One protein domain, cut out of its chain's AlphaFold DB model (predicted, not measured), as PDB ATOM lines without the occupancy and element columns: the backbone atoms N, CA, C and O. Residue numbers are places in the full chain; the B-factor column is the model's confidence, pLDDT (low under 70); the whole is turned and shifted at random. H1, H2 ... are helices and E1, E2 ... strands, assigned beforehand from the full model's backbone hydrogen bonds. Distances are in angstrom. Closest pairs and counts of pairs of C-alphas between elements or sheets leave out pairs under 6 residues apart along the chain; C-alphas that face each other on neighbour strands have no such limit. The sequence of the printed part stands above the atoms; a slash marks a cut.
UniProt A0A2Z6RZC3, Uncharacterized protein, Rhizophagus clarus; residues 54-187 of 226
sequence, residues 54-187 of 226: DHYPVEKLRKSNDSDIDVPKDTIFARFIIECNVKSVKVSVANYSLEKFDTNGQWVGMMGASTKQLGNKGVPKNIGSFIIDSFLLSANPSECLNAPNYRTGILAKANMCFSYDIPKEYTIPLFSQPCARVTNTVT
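What this domain is: This is residues 54 to 187 of the 226 residues of an uncharacterized protein of Rhizophagus clarus (UniProt A0A2Z6RZC3). Two twisted four-stranded sheets, E1 E2 E6 E5 and E4 E3 E7 E8, lie face to face as an elongated sandwich, their strands crossing at 32 degrees. The small helix H1 sits near one end. The 134 printed residues, under half of them in named elements, run E1 E2 E3 E4 E5 E6 H1 E7 E8, and the class is mostly strand. Both sheets, in the orders named, are antiparallel. The whole is compact, with a radius of gyration of the C-alphas of 16.0 A and spans of 52 by 32 by 23 A.

Where its parts are: E1, residues 54 to 57, begins at C-alpha 54 (-52.223, 31.635, 1.731). E2, residues 76 to 84, is 27.1 A long, and E3, residues 90 to 101, 33.4 A. E4, residues 107 to 109, and E5, residues 114 to 117, are followed by E6, residues 130 to 139, 27.9 A. After H1, residues 141 to 144, come E7, residues 154 to 165, 36.4 A, and E8, residues 179 to 186, ending at C-alpha 186 (-35.749, 37.759, 19.654).

How they stand to each other: Within hydrogen-bond range are N 54 and O 83 in the hairpin E1 and E2, 2.8 A; N 80 and O 135 between E2 and E6, 2.8 A; and N 116 and O 136 in the hairpin E5 and E6, 2.8 A. In the other sheet, so are N 100 and O 108 in the hairpin E3 and E4, 2.9 A; N 97 and O 159 between E3 and E7, 2.9 A; and N 180 and O 160 in the hairpin E7 and E8, 2.8 A. Between the sheets, the closest C-alphas of E1 and E8 are those of Tyr 56 and Ala 180, 5.3 A. H1 only grazes both sheets; too short for an O i to N i+4 pair, it has 1 O i to N i+3 pair, within range.

The domain as a whole: The C-alphas farthest apart, of Arg 151 and Glu 169, are 53.9 A apart. The printed part has no cut. The links E1 to E2, E5 to E6 and E7 to E8 are long. Residues 141 to 152 and 172 to 176 have pLDDT under 70.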
ATOM      1  N   ASP A  54     -53.435  30.957   1.303       89.75
ATOM      2  CA  ASP A  54     -52.223  31.635   1.731       89.75
ATOM      3  C   ASP A  54     -51.936  31.285   3.189       89.75
ATOM      4  O   ASP A  54     -52.834  31.227   4.030       89.75
ATOM      5  N   HIS A  55     -50.663  31.065   3.494       90.44
ATOM      6  CA  HIS A  55     -50.192  30.736   4.832       90.44
ATOM      7  C   HIS A  55     -49.045  31.665   5.210       90.44
ATOM      8  O   HIS A  55     -48.028  31.749   4.514       90.44
ATOM      9  N   TYR A  56     -49.182  32.381   6.318       91.00
ATOM     10  CA  TYR A  56     -48.175  33.368   6.680       91.00
ATOM     11  C   TYR A  56     -48.088  33.588   8.196       91.00
ATOM     12  O   TYR A  56     -49.073  33.412   8.917       91.00
ATOM     13  N   PRO A  57     -46.897  33.955   8.702       91.81
ATOM     14  CA  PRO A  57     -46.738  34.408  10.075       91.81
ATOM     15  C   PRO A  57     -47.343  35.810  10.231       91.81
ATOM     16  O   PRO A  57     -47.062  36.704   9.434       91.81
ATOM     17  N   VAL A  58     -48.158  36.015  11.263       88.00
ATOM     18  CA  VAL A  58     -48.802  37.315  11.549       88.00
ATOM     19  C   VAL A  58     -47.807  38.299  12.149       88.00
ATOM     20  O   VAL A  58     -47.855  39.499  11.895       88.00
ATOM     21  N   GLU A  59     -46.891  37.774  12.955       84.06
ATOM     22  CA  GLU A  59     -45.931  38.554  13.712       84.06
ATOM     23  C   GLU A  59     -44.543  37.925  13.663       84.06
ATOM     24  O   GLU A  59     -44.358  36.746  13.346       84.06
ATOM     25  N   LYS A  60     -43.548  38.755  13.975       88.81
ATOM     26  CA  LYS A  60     -42.192  38.281  14.235       88.81
ATOM     27  C   LYS A  60     -42.201  37.413  15.492       88.81
ATOM     28  O   LYS A  60     -42.995  37.649  16.399       88.81
ATOM     29  N   LEU A  61     -41.274  36.459  15.565       90.19
ATOM     30  CA  LEU A  61     -41.022  35.725  16.801       90.19
ATOM     31  C   LEU A  61     -40.698  36.711  17.913       90.19
ATOM     32  O   LEU A  61     -39.869  37.606  17.728       90.19
ATOM     33  N   ARG A  62     -41.327  36.529  19.066       88.62
ATOM     34  CA  ARG A  62     -41.067  37.336  20.255       88.62
ATOM     35  C   ARG A  62     -41.447  36.577  21.513       88.62
ATOM     36  O   ARG A  62     -42.118  35.545  21.448       88.62
ATOM     37  N   LYS A  63     -41.023  37.112  22.655       87.06
ATOM     38  CA  LYS A  63     -41.507  36.659  23.955       87.06
ATOM     39  C   LYS A  63     -42.939  37.168  24.189       87.06
ATOM     40  O   LYS A  63     -43.282  38.288  23.798       87.06
ATOM     41  N   SER A  64     -43.763  36.339  24.815       88.19
ATOM     42  CA  SER A  64     -45.097  36.689  25.304       88.19
ATOM     43  C   SER A  64     -45.030  37.801  26.348       88.19
ATOM     44  O   SER A  64     -44.168  37.765  27.232       88.19
ATOM     45  N   ASN A  65     -45.977  38.727  26.293       86.56
ATOM     46  CA  ASN A  65     -46.230  39.752  27.299       86.56
ATOM     47  C   ASN A  65     -47.653  39.592  27.875       86.56
ATOM     48  O   ASN A  65     -48.430  38.759  27.415       86.56
ATOM     49  N   ASP A  66     -48.018  40.397  28.875       85.75
ATOM     50  CA  ASP A  66     -49.326  40.276  29.539       85.75
ATOM     51  C   ASP A  66     -50.530  40.663  28.658       85.75
ATOM     52  O   ASP A  66     -51.664  40.349  29.012       85.75
ATOM     53  N   SER A  67     -50.314  41.314  27.508       88.31
ATOM     54  CA  SER A  67     -51.383  41.622  26.544       88.31
ATOM     55  C   SER A  67     -51.675  40.471  25.575       88.31
ATOM     56  O   SER A  67     -52.663  40.514  24.838       88.31
ATOM     57  N   ASP A  68     -50.844  39.424  25.571       87.56
ATOM     58  CA  ASP A  68     -51.004  38.292  24.671       87.56
ATOM     59  C   ASP A  68     -52.108  37.341  25.133       87.56
ATOM     60  O   ASP A  68     -51.918  36.445  25.952       87.56
ATOM     61  N   ILE A  69     -53.280  37.499  24.526       86.31
ATOM     62  CA  ILE A  69     -54.419  36.614  24.761       86.31
ATOM     63  C   ILE A  69     -54.139  35.238  24.137       86.31
ATOM     64  O   ILE A  69     -53.670  35.134  22.994       86.31
ATOM     65  N   ASP A  70     -54.472  34.187  24.892       87.25
ATOM     66  CA  ASP A  70     -54.365  32.765  24.533       87.25
ATOM     67  C   ASP A  70     -52.949  32.215  24.320       87.25
ATOM     68  O   ASP A  70     -52.809  31.073  23.860       87.25
ATOM     69  N   VAL A  71     -51.921  32.982  24.693       89.25
ATOM     70  CA  VAL A  71     -50.509  32.583  24.641       89.25
ATOM     71  C   VAL A  71     -50.031  32.238  26.053       89.25
ATOM     72  O   VAL A  71     -50.320  32.986  26.988       89.25
ATOM     73  N   PRO A  72     -49.314  31.117  26.254       88.25
ATOM     74  CA  PRO A  72     -48.729  30.816  27.553       88.25
ATOM     75  C   PRO A  72     -47.765  31.924  28.000       88.25
ATOM     76  O   PRO A  72     -46.964  32.417  27.203       88.25
ATOM     77  N   LYS A  73     -47.831  32.297  29.281       84.75
ATOM     78  CA  LYS A  73     -46.920  33.289  29.862       84.75
ATOM     79  C   LYS A  73     -45.477  32.823  29.767       84.75
ATOM     80  O   LYS A  73     -45.214  31.625  29.827       84.75
ATOM     81  N   ASP A  74     -44.578  33.797  29.664       80.75
ATOM     82  CA  ASP A  74     -43.152  33.573  29.486       80.75
ATOM     83  C   ASP A  74     -42.894  32.496  28.427       80.75
ATOM     84  O   ASP A  74     -42.365  31.448  28.753       80.75
ATOM     85  N   THR A  75     -43.293  32.709  27.171       86.69
ATOM     86  CA  THR A  75     -42.958  31.817  26.045       86.69
ATOM     87  C   THR A  75     -42.472  32.583  24.833       86.69
ATOM     88  O   THR A  75     -42.859  33.726  24.614       86.69
ATOM     89  N   ILE A  76     -41.598  31.961  24.041       89.81
ATOM     90  CA  ILE A  76     -41.296  32.449  22.693       89.81
ATOM     91  C   ILE A  76     -42.348  31.863  21.779       89.81
ATOM     92  O   ILE A  76     -42.573  30.652  21.817       89.81
ATOM     93  N   PHE A  77     -42.965  32.694  20.951       92.44
ATOM     94  CA  PHE A  77     -44.023  32.219  20.081       92.44
ATOM     95  C   PHE A  77     -44.075  32.938  18.736       92.44
ATOM     96  O   PHE A  77     -43.517  34.022  18.555       92.44
ATOM     97  N   ALA A  78     -44.771  32.303  17.796       93.81
ATOM     98  CA  ALA A  78     -45.219  32.882  16.541       93.81
ATOM     99  C   ALA A  78     -46.663  32.443  16.268       93.81
ATOM    100  O   ALA A  78     -47.031  31.293  16.528       93.81
ATOM    101  N   ARG A  79     -47.470  33.351  15.714       94.62
ATOM    102  CA  ARG A  79     -48.806  33.030  15.201       94.62
ATOM    103  C   ARG A  79     -48.768  32.883  13.690       94.62
ATOM    104  O   ARG A  79     -48.215  33.737  12.997       94.62
ATOM    105  N   PHE A  80     -49.401  31.832  13.195       94.88
ATOM    106  CA  PHE A  80     -49.588  31.559  11.779       94.88
ATOM    107  C   PHE A  80     -51.072  31.621  11.447       94.88
ATOM    108  O   PHE A  80     -51.892  31.096  12.197       94.88
ATOM    109  N   ILE A  81     -51.408  32.253  10.329       94.25
ATOM    110  CA  ILE A  81     -52.768  32.300   9.795       94.25
ATOM    111  C   ILE A  81     -52.798  31.539   8.471       94.25
ATOM    112  O   ILE A  81     -51.873  31.667   7.662       94.25
ATOM    113  N   ILE A  82     -53.873  30.774   8.261       93.25
ATOM    114  CA  ILE A  82     -54.254  30.263   6.944       93.25
ATOM    115  C   ILE A  82     -55.507  30.988   6.476       93.25
ATOM    116  O   ILE A  82     -56.564  30.932   7.113       93.25
ATOM    117  N   GLU A  83     -55.388  31.619   5.319       93.12
ATOM    118  CA  GLU A  83     -56.495  32.243   4.611       93.12
ATOM    119  C   GLU A  83     -56.791  31.477   3.346       93.12
ATOM    120  O   GLU A  83     -55.886  31.254   2.555       93.12
ATOM    121  N   CYS A  84     -58.052  31.132   3.116       90.31
ATOM    122  CA  CYS A  84     -58.466  30.538   1.853       90.31
ATOM    123  C   CYS A  84     -59.640  31.305   1.250       90.31
ATOM    124  O   CYS A  84     -60.439  31.916   1.960       90.31
ATOM    125  N   ASN A  85     -59.811  31.199  -0.066       88.12
ATOM    126  CA  ASN A  85     -60.998  31.712  -0.759       88.12
ATOM    127  C   ASN A  85     -62.293  30.930  -0.437       88.12
ATOM    128  O   ASN A  85     -63.368  31.306  -0.898       88.12
ATOM    129  N   VAL A  86     -62.217  29.860   0.366       87.00
ATOM    130  CA  VAL A  86     -63.331  28.949   0.675       87.00
ATOM    131  C   VAL A  86     -63.355  28.611   2.164       87.00
ATOM    132  O   VAL A  86     -62.362  28.132   2.695       87.00
ATOM    133  N   LYS A  87     -64.506  28.781   2.833       86.19
ATOM    134  CA  LYS A  87     -64.659  28.558   4.289       86.19
ATOM    135  C   LYS A  87     -64.625  27.095   4.744       86.19
ATOM    136  O   LYS A  87     -64.361  26.839   5.911       86.19
ATOM    137  N   SER A  88     -64.975  26.152   3.872       85.69
ATOM    138  CA  SER A  88     -65.178  24.738   4.234       85.69
ATOM    139  C   SER A  88     -63.895  23.905   4.264       85.69
ATOM    140  O   SER A  88     -63.954  22.710   4.556       85.69
ATOM    141  N   VAL A  89     -62.748  24.516   3.963       87.50
ATOM    142  CA  VAL A  89     -61.440  23.860   4.018       87.50
ATOM    143  C   VAL A  89     -61.146  23.476   5.464       87.50
ATOM    144  O   VAL A  89     -61.303  24.291   6.368       87.50
ATOM    145  N   LYS A  90     -60.701  22.241   5.692       87.25
ATOM    146  CA  LYS A  90     -60.144  21.848   6.991       87.25
ATOM    147  C   LYS A  90     -58.632  21.847   6.890       87.25
ATOM    148  O   LYS A  90     -58.083  21.345   5.912       87.25
ATOM    149  N   VAL A  91     -57.979  22.412   7.898       89.31
ATOM    150  CA  VAL A  91     -56.522  22.520   7.963       89.31
ATOM    151  C   VAL A  91     -56.019  21.728   9.160       89.31
ATOM    152  O   VAL A  91     -56.612  21.764  10.234       89.31
ATOM    153  N   SER A  92     -54.907  21.027   8.982       91.25
ATOM    154  CA  SER A  92     -54.153  20.404  10.069       91.25
ATOM    155  C   SER A  92     -52.678  20.780   9.979       91.25
ATOM    156  O   SER A  92     -52.157  21.070   8.897       91.25
ATOM    157  N   VAL A  93     -51.995  20.791  11.124       93.69
ATOM    158  CA  VAL A  93     -50.539  20.957  11.169       93.69
ATOM    159  C   VAL A  93     -49.904  19.615  10.848       93.69
ATOM    160  O   VAL A  93     -50.115  18.635  11.557       93.69
ATOM    161  N   ALA A  94     -49.112  19.583   9.787       93.38
ATOM    162  CA  ALA A  94     -48.457  18.374   9.318       93.38
ATOM    163  C   ALA A  94     -47.001  18.281   9.788       93.38
ATOM    164  O   ALA A  94     -46.504  17.189  10.046       93.38
ATOM    165  N   ASN A  95     -46.320  19.420   9.931       94.81
ATOM    166  CA  ASN A  95     -45.013  19.499  10.579       94.81
ATOM    167  C   ASN A  95     -44.800  20.903  11.163       94.81
ATOM    168  O   ASN A  95     -45.338  21.879  10.641       94.81
ATOM    169  N   TYR A  96     -43.997  21.023  12.215       95.06
ATOM    170  CA  TYR A  96     -43.575  22.310  12.754       95.06
ATOM    171  C   TYR A  96     -42.179  22.222  13.372       95.06
ATOM    172  O   TYR A  96     -41.765  21.184  13.880       95.06
ATOM    173  N   SER A  97     -41.458  23.340  13.359       94.38
ATOM    174  CA  SER A  97     -40.208  23.502  14.095       94.38
ATOM    175  C   SER A  97     -40.113  24.907  14.668       94.38
ATOM    176  O   SER A  97     -40.480  25.888  14.021       94.38
ATOM    177  N   LEU A  98     -39.609  24.999  15.894       92.88
ATOM    178  CA  LEU A  98     -39.197  26.248  16.516       92.88
ATOM    179  C   LEU A  98     -37.747  26.062  16.960       92.88
ATOM    180  O   LEU A  98     -37.449  25.199  17.781       92.88
ATOM    181  N   GLU A  99     -36.844  26.807  16.338       91.62
ATOM    182  CA  GLU A  99     -35.399  26.602  16.388       91.62
ATOM    183  C   GLU A  99     -34.687  27.890  16.805       91.62
ATOM    184  O   GLU A  99     -35.133  29.000  16.495       91.62
ATOM    185  N   LYS A 100     -33.537  27.737  17.459       87.56
ATOM    186  CA  LYS A 100     -32.596  28.813  17.778       87.56
ATOM    187  C   LYS A 100     -31.241  28.540  17.145       87.56
ATOM    188  O   LYS A 100     -30.890  27.391  16.892       87.56
ATOM    189  N   PHE A 101     -30.480  29.602  16.945       86.25
ATOM    190  CA  PHE A 101     -29.075  29.509  16.590       86.25
ATOM    191  C   PHE A 101     -28.235  29.324  17.861       86.25
ATOM    192  O   PHE A 101     -28.326  30.136  18.787       86.25
ATOM    193  N   ASP A 102     -27.477  28.234  17.939       81.00
ATOM    194  CA  ASP A 102     -26.629  27.911  19.086       81.00
ATOM    195  C   ASP A 102     -25.240  28.579  19.000       81.00
ATOM    196  O   ASP A 102     -24.914  29.303  18.057       81.00
ATOM    197  N   THR A 103     -24.409  28.360  20.020       76.94
ATOM    198  CA  THR A 103     -23.038  28.899  20.092       76.94
ATOM    199  C   THR A 103     -22.074  28.287  19.072       76.94
ATOM    200  O   THR A 103     -21.045  28.896  18.789       76.94
ATOM    201  N   ASN A 104     -22.410  27.134  18.489       81.19
ATOM    202  CA  ASN A 104     -21.623  26.459  17.455       81.19
ATOM    203  C   ASN A 104     -22.037  26.878  16.036       81.19
ATOM    204  O   ASN A 104     -21.503  26.361  15.053       81.19
ATOM    205  N   GLY A 105     -22.995  27.798  15.913       80.88
ATOM    206  CA  GLY A 105     -23.509  28.258  14.632       80.88
ATOM    207  C   GLY A 105     -24.488  27.287  13.969       80.88
ATOM    208  O   GLY A 105     -24.607  27.271  12.741       80.88
ATOM    209  N   GLN A 106     -25.175  26.459  14.755       87.12
ATOM    210  CA  GLN A 106     -26.138  25.471  14.283       87.12
ATOM    211  C   GLN A 106     -27.565  25.831  14.697       87.12
ATOM    212  O   GLN A 106     -27.811  26.438  15.738       87.12
ATOM    213  N   TRP A 107     -28.529  25.430  13.868       88.75
ATOM    214  CA  TRP A 107     -29.941  25.491  14.231       88.75
ATOM    215  C   TRP A 107     -30.292  24.292  15.102       88.75
ATOM    216  O   TRP A 107     -30.168  23.148  14.669       88.75
ATOM    217  N   VAL A 108     -30.755  24.564  16.317       87.62
ATOM    218  CA  VAL A 108     -31.199  23.544  17.267       87.62
ATOM    219  C   VAL A 108     -32.650  23.801  17.648       87.62
ATOM    220  O   VAL A 108     -33.058  24.949  17.847       87.62
ATOM    221  N   GLY A 109     -33.449  22.739  17.726       88.62
ATOM    222  CA  GLY A 109     -34.838  22.831  18.172       88.62
ATOM    223  C   GLY A 109     -34.919  23.323  19.618       88.62
ATOM    224  O   GLY A 109     -34.127  22.908  20.461       88.62
ATOM    225  N   MET A 110     -35.871  24.205  19.904       87.50
ATOM    226  CA  MET A 110     -36.170  24.639  21.267       87.50
ATOM    227  C   MET A 110     -36.938  23.534  22.004       87.50
ATOM    228  O   MET A 110     -37.920  23.000  21.478       87.50
ATOM    229  N   MET A 111     -36.532  23.197  23.231       81.50
ATOM    230  CA  MET A 111     -37.295  22.255  24.058       81.50
ATOM    231  C   MET A 111     -38.709  22.765  24.369       81.50
ATOM    232  O   MET A 111     -38.947  23.947  24.633       81.50
ATOM    233  N   GLY A 112     -39.669  21.839  24.371       82.94
ATOM    234  CA  GLY A 112     -41.072  22.151  24.651       82.94
ATOM    235  C   GLY A 112     -41.785  22.905  23.524       82.94
ATOM    236  O   GLY A 112     -42.864  23.450  23.762       82.94
ATOM    237  N   ALA A 113     -41.206  22.944  22.317       90.38
ATOM    238  CA  ALA A 113     -41.899  23.432  21.133       90.38
ATOM    239  C   ALA A 113     -43.215  22.666  20.940       90.38
ATOM    240  O   ALA A 113     -43.235  21.439  20.864       90.38
ATOM    241  N   SER A 114     -44.314  23.405  20.879       92.94
ATOM    242  CA  SER A 114     -45.661  22.860  20.765       92.94
ATOM    243  C   SER A 114     -46.551  23.790  19.954       92.94
ATOM    244  O   SER A 114     -46.315  25.000  19.875       92.94
ATOM    245  N   THR A 115     -47.579  23.210  19.345       95.00
ATOM    246  CA  THR A 115     -48.581  23.937  18.570       95.00
ATOM    247  C   THR A 115     -49.938  23.908  19.270       95.00
ATOM    248  O   THR A 115     -50.316  22.900  19.868       95.00
ATOM    249  N   LYS A 116     -50.679  25.012  19.186       94.88
ATOM    250  CA  LYS A 116     -52.057  25.148  19.663       94.88
ATOM    251  C   LYS A 116     -52.907  25.773  18.563       94.88
ATOM    252  O   LYS A 116     -52.596  26.854  18.069       94.88
ATOM    253  N   GLN A 117     -54.003  25.112  18.215       94.69
ATOM    254  CA  GLN A 117     -55.010  25.665  17.315       94.69
ATOM    255  C   GLN A 117     -55.787  26.773  18.037       94.69
ATOM    256  O   GLN A 117     -56.236  26.604  19.173       94.69
ATOM    257  N   LEU A 118     -55.909  27.928  17.391       92.56
ATOM    258  CA  LEU A 118     -56.605  29.107  17.903       92.56
ATOM    259  C   LEU A 118     -57.962  29.323  17.211       92.56
ATOM    260  O   LEU A 118     -58.757  30.137  17.694       92.56
ATOM    261  N   GLY A 119     -58.239  28.591  16.125       90.56
ATOM    262  CA  GLY A 119     -59.457  28.699  15.329       90.56
ATOM    263  C   GLY A 119     -59.422  29.908  14.397       90.56
ATOM    264  O   GLY A 119     -58.362  30.427  14.052       90.56
ATOM    265  N   ASN A 120     -60.590  30.409  14.008       89.12
ATOM    266  CA  ASN A 120     -60.732  31.457  12.992       89.12
ATOM    267  C   ASN A 120     -60.475  32.872  13.559       89.12
ATOM    268  O   ASN A 120     -61.312  33.765  13.431       89.12
ATOM    269  N   LYS A 121     -59.339  33.073  14.239       84.44
ATOM    270  CA  LYS A 121     -58.925  34.352  14.833       84.44
ATOM    271  C   LYS A 121     -57.973  35.111  13.907       84.44
ATOM    272  O   LYS A 121     -57.020  34.542  13.384       84.44
ATOM    273  N   GLY A 122     -58.200  36.417  13.771       82.94
ATOM    274  CA  GLY A 122     -57.375  37.339  12.985       82.94
ATOM    275  C   GLY A 122     -58.207  38.172  12.012       82.94
ATOM    276  O   GLY A 122     -59.436  38.140  12.051       82.94
ATOM    277  N   VAL A 123     -57.532  38.903  11.123       85.69
ATOM    278  CA  VAL A 123     -58.164  39.661  10.032       85.69
ATOM    279  C   VAL A 123     -57.589  39.175   8.702       85.69
ATOM    280  O   VAL A 123     -56.364  39.166   8.581       85.69
ATOM    281  N   PRO A 124     -58.428  38.774   7.724       87.38
ATOM    282  CA  PRO A 124     -57.942  38.380   6.413       87.38
ATOM    283  C   PRO A 124     -57.133  39.500   5.752       87.38
ATOM    284  O   PRO A 124     -57.588  40.644   5.692       87.38
ATOM    285  N   LYS A 125     -55.953  39.179   5.224       85.75
ATOM    286  CA  LYS A 125     -55.112  40.109   4.469       85.75
ATOM    287  C   LYS A 125     -55.683  40.363   3.078       85.75
ATOM    288  O   LYS A 125     -55.577  41.476   2.562       85.75
ATOM    289  N   ASN A 126     -56.277  39.338   2.474       81.00
ATOM    290  CA  ASN A 126     -56.812  39.411   1.122       81.00
ATOM    291  C   ASN A 126     -58.335  39.583   1.129       81.00
ATOM    292  O   ASN A 126     -59.072  38.811   1.747       81.00
ATOM    293  N   ILE A 127     -58.824  40.564   0.367       82.94
ATOM    294  CA  ILE A 127     -60.262  40.745   0.132       82.94
ATOM    295  C   ILE A 127     -60.821  39.483  -0.542       82.94
ATOM    296  O   ILE A 127     -60.226  38.949  -1.474       82.94
ATOM    297  N   GLY A 128     -61.971  39.004  -0.060       83.31
ATOM    298  CA  GLY A 128     -62.603  37.780  -0.566       83.31
ATOM    299  C   GLY A 128     -61.996  36.482  -0.026       83.31
ATOM    300  O   GLY A 128     -62.416  35.407  -0.445       83.31
ATOM    301  N   SER A 129     -61.043  36.563   0.908       88.31
ATOM    302  CA  SER A 129     -60.525  35.404   1.638       88.31
ATOM    303  C   SER A 129     -61.112  35.317   3.044       88.31
ATOM    304  O   SER A 129     -61.556  36.304   3.635       88.31
ATOM    305  N   PHE A 130     -61.109  34.108   3.588       91.06
ATOM    306  CA  PHE A 130     -61.561  33.798   4.932       91.06
ATOM    307  C   PHE A 130     -60.408  33.197   5.717       91.06
ATOM    308  O   PHE A 130     -59.721  32.310   5.213       91.06
ATOM    309  N   ILE A 131     -60.237  33.633   6.967       92.88
ATOM    310  CA  ILE A 131     -59.374  32.910   7.900       92.88
ATOM    311  C   ILE A 131     -60.057  31.590   8.213       92.88
ATOM    312  O   ILE A 131     -61.143  31.551   8.804       92.88
ATOM    313  N   ILE A 132     -59.412  30.520   7.773       93.56
ATOM    314  CA  ILE A 132     -59.872  29.157   8.000       93.56
ATOM    315  C   ILE A 132     -59.407  28.691   9.361       93.56
ATOM    316  O   ILE A 132     -60.179  28.092  10.100       93.56
ATOM    317  N   ASP A 133     -58.162  29.012   9.696       94.06
ATOM    318  CA  ASP A 133     -57.591  28.676  10.982       94.06
ATOM    319  C   ASP A 133     -56.403  29.576  11.310       94.06
ATOM    320  O   ASP A 133     -55.803  30.221  10.442       94.06
ATOM    321  N   SER A 134     -56.045  29.570  12.583       94.00
ATOM    322  CA  SER A 134     -54.847  30.197  13.101       94.00
ATOM    323  C   SER A 134     -54.194  29.276  14.120       94.00
ATOM    324  O   SER A 134     -54.854  28.597  14.906       94.00
ATOM    325  N   PHE A 135     -52.870  29.250  14.106       95.19
ATOM    326  CA  PHE A 135     -52.070  28.364  14.933       95.19
ATOM    327  C   PHE A 135     -51.047  29.168  15.716       95.19
ATOM    328  O   PHE A 135     -50.395  30.069  15.189       95.19
ATOM    329  N   LEU A 136     -50.897  28.820  16.986       95.38
ATOM    330  CA  LEU A 136     -49.841  29.303  17.856       95.38
ATOM    331  C   LEU A 136     -48.742  28.248  17.908       95.38
ATOM    332  O   LEU A 136     -49.000  27.133  18.345       95.38
ATOM    333  N   LEU A 137     -47.525  28.607  17.517       95.56
ATOM    334  CA  LEU A 137     -46.329  27.817  17.788       95.56
ATOM    335  C   LEU A 137     -45.577  28.469  18.940       95.56
ATOM    336  O   LEU A 137     -45.226  29.641  18.830       95.56
ATOM    337  N   SER A 138     -45.316  27.731  20.015       93.12
ATOM    338  CA  SER A 138     -44.654  28.267  21.207       93.12
ATOM    339  C   SER A 138     -43.657  27.293  21.823       93.12
ATOM    340  O   SER A 138     -43.854  26.084  21.739       93.12
ATOM    341  N   ALA A 139     -42.619  27.817  22.474       89.88
ATOM    342  CA  ALA A 139     -41.671  27.055  23.288       89.88
ATOM    343  C   ALA A 139     -41.316  27.799  24.583       89.88
ATOM    344  O   ALA A 139     -41.491  29.018  24.704       89.88
ATOM    345  N   ASN A 140     -40.788  27.048  25.550       80.56
ATOM    346  CA  ASN A 140     -40.331  27.578  26.830       80.56
ATOM    347  C   ASN A 140     -39.084  28.478  26.637       80.56
ATOM    348  O   ASN A 140     -38.161  28.102  25.917       80.56
ATOM    349  N   PRO A 141     -38.999  29.653  27.284       65.12
ATOM    350  CA  PRO A 141     -37.915  30.618  27.138       65.12
ATOM    351  C   PRO A 141     -36.672  30.224  27.936       65.12
ATOM    352  O   PRO A 141     -35.628  30.847  27.771       65.12
ATOM    353  N   SER A 142     -36.733  29.170  28.759       62.41
ATOM    354  CA  SER A 142     -35.537  28.498  29.295       62.41
ATOM    355  C   SER A 142     -34.566  28.132  28.166       62.41
ATOM    356  O   SER A 142     -33.362  28.062  28.363       62.41
ATOM    357  N   GLU A 143     -35.063  28.003  26.938       56.50
ATOM    358  CA  GLU A 143     -34.286  27.697  25.747       56.50
ATOM    359  C   GLU A 143     -33.458  28.866  25.202       56.50
ATOM    360  O   GLU A 143     -32.689  28.664  24.268       56.50
ATOM    361  N   CYS A 144     -33.512  30.062  25.789       60.78
ATOM    362  CA  CYS A 144     -32.508  31.097  25.510       60.78
ATOM    363  C   CYS A 144     -31.155  30.778  26.191       60.78
ATOM    364  O   CYS A 144     -30.146  31.413  25.881       60.78
ATOM    365  N   LEU A 145     -31.100  29.771  27.081       53.91
ATOM    366  CA  LEU A 145     -29.857  29.220  27.630       53.91
ATOM    367  C   LEU A 145     -28.966  28.677  26.495       53.91
ATOM    368  O   LEU A 145     -29.446  28.057  25.545       53.91
ATOM    369  N   ASN A 146     -27.654  28.906  26.583       53.16
ATOM    370  CA  ASN A 146     -26.647  28.498  25.588       53.16
ATOM    371  C   ASN A 146     -26.795  29.110  24.180       53.16
ATOM    372  O   ASN A 146     -26.097  28.681  23.262       53.16
ATOM    373  N   ALA A 147     -27.670  30.101  23.985       56.22
ATOM    374  CA  ALA A 147     -27.615  30.945  22.798       56.22
ATOM    375  C   ALA A 147     -26.505  31.993  22.986       56.22
ATOM    376  O   ALA A 147     -26.315  32.485  24.105       56.22
ATOM    377  N   PRO A 148     -25.749  32.342  21.935       56.19
ATOM    378  CA  PRO A 148     -24.686  33.319  22.064       56.19
ATOM    379  C   PRO A 148     -25.289  34.683  22.429       56.19
ATOM    380  O   PRO A 148     -25.931  35.349  21.620       56.19
ATOM    381  N   ASN A 149     -25.118  35.089  23.688       55.81
ATOM    382  CA  ASN A 149     -25.656  36.339  24.209       55.81
ATOM    383  C   ASN A 149     -24.754  37.510  23.793       55.81
ATOM    384  O   ASN A 149     -24.013  38.070  24.599       55.81
ATOM    385  N   TYR A 150     -24.811  37.899  22.519       51.94
ATOM    386  CA  TYR A 150     -24.105  39.078  22.003       51.94
ATOM    387  C   TYR A 150     -24.807  40.397  22.379       51.94
ATOM    388  O   TYR A 150     -24.852  41.325  21.570       51.94
ATOM    389  N   ARG A 151     -25.424  40.489  23.570       51.47
ATOM    390  CA  ARG A 151     -26.228  41.640  24.046       51.47
ATOM    391  C   ARG A 151     -27.370  42.081  23.106       51.47
ATOM    392  O   ARG A 151     -27.969  43.126  23.329       51.47
ATOM    393  N   THR A 152     -27.673  41.299  22.069       57.69
ATOM    394  CA  THR A 152     -28.575  41.651  20.957       57.69
ATOM    395  C   THR A 152     -29.781  40.713  20.828       57.69
ATOM    396  O   THR A 152     -30.682  41.003  20.050       57.69
ATOM    397  N   GLY A 153     -29.850  39.635  21.621       71.62
ATOM    398  CA  GLY A 153     -30.932  38.641  21.594       71.62
ATOM    399  C   GLY A 153     -30.510  37.309  20.969       71.62
ATOM    400  O   GLY A 153     -29.329  37.093  20.700       71.62
ATOM    401  N   ILE A 154     -31.472  36.410  20.748       81.38
ATOM    402  CA  ILE A 154     -31.233  35.110  20.096       81.38
ATOM    403  C   ILE A 154     -31.773  35.128  18.668       81.38
ATOM    404  O   ILE A 154     -32.874  35.623  18.430       81.38
ATOM    405  N   LEU A 155     -31.032  34.578  17.705       86.06
ATOM    406  CA  LEU A 155     -31.572  34.357  16.367       86.06
ATOM    407  C   LEU A 155     -32.482  33.122  16.408       86.06
ATOM    408  O   LEU A 155     -32.024  32.026  16.730       86.06
ATOM    409  N   ALA A 156     -33.764  33.307  16.098       89.19
ATOM    410  CA  ALA A 156     -34.772  32.258  16.149       89.19
ATOM    411  C   ALA A 156     -35.504  32.119  14.812       89.19
ATOM    412  O   ALA A 156     -35.632  33.068  14.032       89.19
ATOM    413  N   LYS A 157     -35.998  30.913  14.557       92.81
ATOM    414  CA  LYS A 157     -36.712  30.529  13.343       92.81
ATOM    415  C   LYS A 157     -37.896  29.657  13.726       92.81
ATOM    416  O   LYS A 157     -37.743  28.699  14.472       92.81
ATOM    417  N   ALA A 158     -39.053  29.952  13.152       94.94
ATOM    418  CA  ALA A 158     -40.231  29.107  13.224       94.94
ATOM    419  C   ALA A 158     -40.643  28.695  11.820       94.94
ATOM    420  O   ALA A 158     -40.646  29.521  10.905       94.94
ATOM    421  N   ASN A 159     -41.002  27.431  11.667       95.31
ATOM    422  CA  ASN A 159     -41.549  26.863  10.449       95.31
ATOM    423  C   ASN A 159     -42.800  26.058  10.796       95.31
ATOM    424  O   ASN A 159     -42.795  25.293  11.759       95.31
ATOM    425  N   MET A 160     -43.856  26.208  10.009       95.38
ATOM    426  CA  MET A 160     -45.077  25.429  10.159       95.38
ATOM    427  C   MET A 160     -45.599  25.033   8.789       95.38
ATOM    428  O   MET A 160     -45.775  25.882   7.918       95.38
ATOM    429  N   CYS A 161     -45.817  23.738   8.611       94.25
ATOM    430  CA  CYS A 161     -46.312  23.134   7.392       94.25
ATOM    431  C   CYS A 161     -47.698  22.540   7.627       94.25
ATOM    432  O   CYS A 161     -47.952  21.919   8.663       94.25
ATOM    433  N   PHE A 162     -48.581  22.697   6.649       92.06
ATOM    434  CA  PHE A 162     -49.999  22.389   6.775       92.06
ATOM    435  C   PHE A 162     -50.424  21.254   5.844       92.06
ATOM    436  O   PHE A 162     -49.717  20.865   4.913       92.06
ATOM    437  N   SER A 163     -51.593  20.692   6.111       89.38
ATOM    438  CA  SER A 163     -52.304  19.777   5.220       89.38
ATOM    439  C   SER A 163     -53.771  20.173   5.155       89.38
ATOM    440  O   SER A 163     -54.330  20.638   6.151       89.38
ATOM    441  N   TYR A 164     -54.366  20.014   3.975       85.44
ATOM    442  CA  TYR A 164     -55.711  20.487   3.670       85.44
ATOM    443  C   TYR A 164     -56.616  19.342   3.237       85.44
ATOM    444  O   TYR A 164     -56.244  18.563   2.359       85.44
ATOM    445  N   ASP A 165     -57.835  19.328   3.768       83.56
ATOM    446  CA  ASP A 165     -58.926  18.566   3.169       83.56
ATOM    447  C   ASP A 165     -59.580  19.429   2.087       83.56
ATOM    448  O   ASP A 165     -60.180  20.470   2.381       83.56
ATOM    449  N   ILE A 166     -59.456  19.009   0.829       76.75
ATOM    450  CA  ILE A 166     -60.020  19.743  -0.309       76.75
ATOM    451  C   ILE A 166     -61.490  19.343  -0.484       76.75
ATOM    452  O   ILE A 166     -61.779  18.152  -0.647       76.75
ATOM    453  N   PRO A 167     -62.437  20.301  -0.472       79.88
ATOM    454  CA  PRO A 167     -63.829  20.003  -0.779       79.88
ATOM    455  C   PRO A 167     -63.972  19.490  -2.218       79.88
ATOM    456  O   PRO A 167     -63.225  19.895  -3.109       79.88
ATOM    457  N   LYS A 168     -64.942  18.603  -2.460       76.62
ATOM    458  CA  LYS A 168     -65.079  17.867  -3.733       76.62
ATOM    459  C   LYS A 168     -65.291  18.773  -4.950       76.62
ATOM    460  O   LYS A 168     -65.022  18.347  -6.068       76.62
ATOM    461  N   GLU A 169     -65.781  19.993  -4.743       77.56
ATOM    462  CA  GLU A 169     -66.049  20.969  -5.801       77.56
ATOM    463  C   GLU A 169     -64.814  21.778  -6.227       77.56
ATOM    464  O   GLU A 169     -64.915  22.583  -7.152       77.56
ATOM    465  N   TYR A 170     -63.659  21.583  -5.578       75.25
ATOM    466  CA  TYR A 170     -62.453  22.373  -5.815       75.25
ATOM    467  C   TYR A 170     -61.284  21.501  -6.256       75.25
ATOM    468  O   TYR A 170     -61.137  20.345  -5.862       75.25
ATOM    469  N   THR A 171     -60.402  22.094  -7.056       72.31
ATOM    470  CA  THR A 171     -59.109  21.493  -7.393       72.31
ATOM    471  C   THR A 171     -57.993  22.300  -6.751       72.31
ATOM    472  O   THR A 171     -58.029  23.533  -6.735       72.31
ATOM    473  N   ILE A 172     -56.991  21.605  -6.219       66.56
ATOM    474  CA  ILE A 172     -55.726  22.235  -5.842       66.56
ATOM    475  C   ILE A 172     -54.848  22.329  -7.091       66.56
ATOM    476  O   ILE A 172     -54.691  21.328  -7.795       66.56
ATOM    477  N   PRO A 173     -54.227  23.485  -7.372       63.72
ATOM    478  CA  PRO A 173     -53.029  23.468  -8.193       63.72
ATOM    479  C   PRO A 173     -52.012  22.566  -7.476       63.72
ATOM    480  O   PRO A 173     -51.743  22.784  -6.296       63.72
ATOM    481  N   LEU A 174     -51.523  21.513  -8.148       56.12
ATOM    482  CA  LEU A 174     -50.438  20.666  -7.630       56.12
ATOM    483  C   LEU A 174     -49.372  21.565  -7.004       56.12
ATOM    484  O   LEU A 174     -49.008  22.515  -7.679       56.12
ATOM    485  N   PHE A 175     -48.901  21.294  -5.781       60.91
ATOM    486  CA  PHE A 175     -47.494  21.411  -5.364       60.91
ATOM    487  C   PHE A 175     -47.307  21.140  -3.861       60.91
ATOM    488  O   PHE A 175     -48.271  20.988  -3.116       60.91
ATOM    489  N   SER A 176     -46.024  21.003  -3.501       57.38
ATOM    490  CA  SER A 176     -45.399  20.747  -2.196       57.38
ATOM    491  C   SER A 176     -46.193  21.156  -0.960       57.38
ATOM    492  O   SER A 176     -46.889  22.167  -0.958       57.38
ATOM    493  N   GLN A 177     -45.965  20.421   0.127       72.12
ATOM    494  CA  GLN A 177     -46.516  20.707   1.446       72.12
ATOM    495  C   GLN A 177     -46.442  22.219   1.779       72.12
ATOM    496  O   GLN A 177     -45.346  22.783   1.783       72.12
ATOM    497  N   PRO A 178     -47.587  22.887   2.004       86.00
ATOM    498  CA  PRO A 178     -47.664  24.332   2.215       86.00
ATOM    499  C   PRO A 178     -46.994  24.700   3.538       86.00
ATOM    500  O   PRO A 178     -47.455  24.264   4.591       86.00
ATOM    501  N   CYS A 179     -45.914  25.485   3.500       90.38
ATOM    502  CA  CYS A 179     -45.147  25.853   4.689       90.38
ATOM    503  C   CYS A 179     -44.980  27.368   4.819       90.38
ATOM    504  O   CYS A 179     -44.599  28.055   3.871       90.38
ATOM    505  N   ALA A 180     -45.193  27.878   6.027       92.56
ATOM    506  CA  ALA A 180     -44.910  29.250   6.412       92.56
ATOM    507  C   ALA A 180     -43.693  29.295   7.342       92.56
ATOM    508  O   ALA A 180     -43.563  28.477   8.253       92.56
ATOM    509  N   ARG A 181     -42.819  30.285   7.141       93.81
ATOM    510  CA  ARG A 181     -41.600  30.465   7.935       93.81
ATOM    511  C   ARG A 181     -41.432  31.912   8.378       93.81
ATOM    512  O   ARG A 181     -41.674  32.834   7.606       93.81
ATOM    513  N   VAL A 182     -40.937  32.095   9.597       94.06
ATOM    514  CA  VAL A 182     -40.450  33.376  10.120       94.06
ATOM    515  C   VAL A 182     -39.068  33.178  10.730       94.06
ATOM    516  O   VAL A 182     -38.755  32.124  11.283       94.06
ATOM    517  N   THR A 183     -38.185  34.155  10.568       92.81
ATOM    518  CA  THR A 183     -36.842  34.139  11.156       92.81
ATOM    519  C   THR A 183     -36.470  35.561  11.538       92.81
ATOM    520  O   THR A 183     -36.521  36.457  10.698       92.81
ATOM    521  N   ASN A 184     -36.134  35.776  12.805       88.38
ATOM    522  CA  ASN A 184     -35.718  37.073  13.318       88.38
ATOM    523  C   ASN A 184     -34.967  36.917  14.640       88.38
ATOM    524  O   ASN A 184     -35.000  35.867  15.281       88.38
ATOM    525  N   THR A 185     -34.319  37.998  15.058       85.50
ATOM    526  CA  THR A 185     -33.749  38.099  16.397       85.50
ATOM    527  C   THR A 185     -34.857  38.361  17.412       85.50
ATOM    528  O   THR A 185     -35.694  39.241  17.199       85.50
ATOM    529  N   VAL A 186     -34.868  37.590  18.496       83.50
ATOM    530  CA  VAL A 186     -35.749  37.759  19.654       83.50
ATOM    531  C   VAL A 186     -34.947  38.439  20.759       83.50
ATOM    532  O   VAL A 186     -34.047  37.835  21.348       83.50
ATOM    533  N   THR A 187     -35.261  39.706  21.017       73.62
ATOM    534  CA  THR A 187     -34.788  40.452  22.189       73.62
ATOM    535  C   THR A 187     -35.627  40.059  23.413       73.62
ATOM    536  O   THR A 187     -36.725  39.525  23.261       73.62
TER     537      THR A 187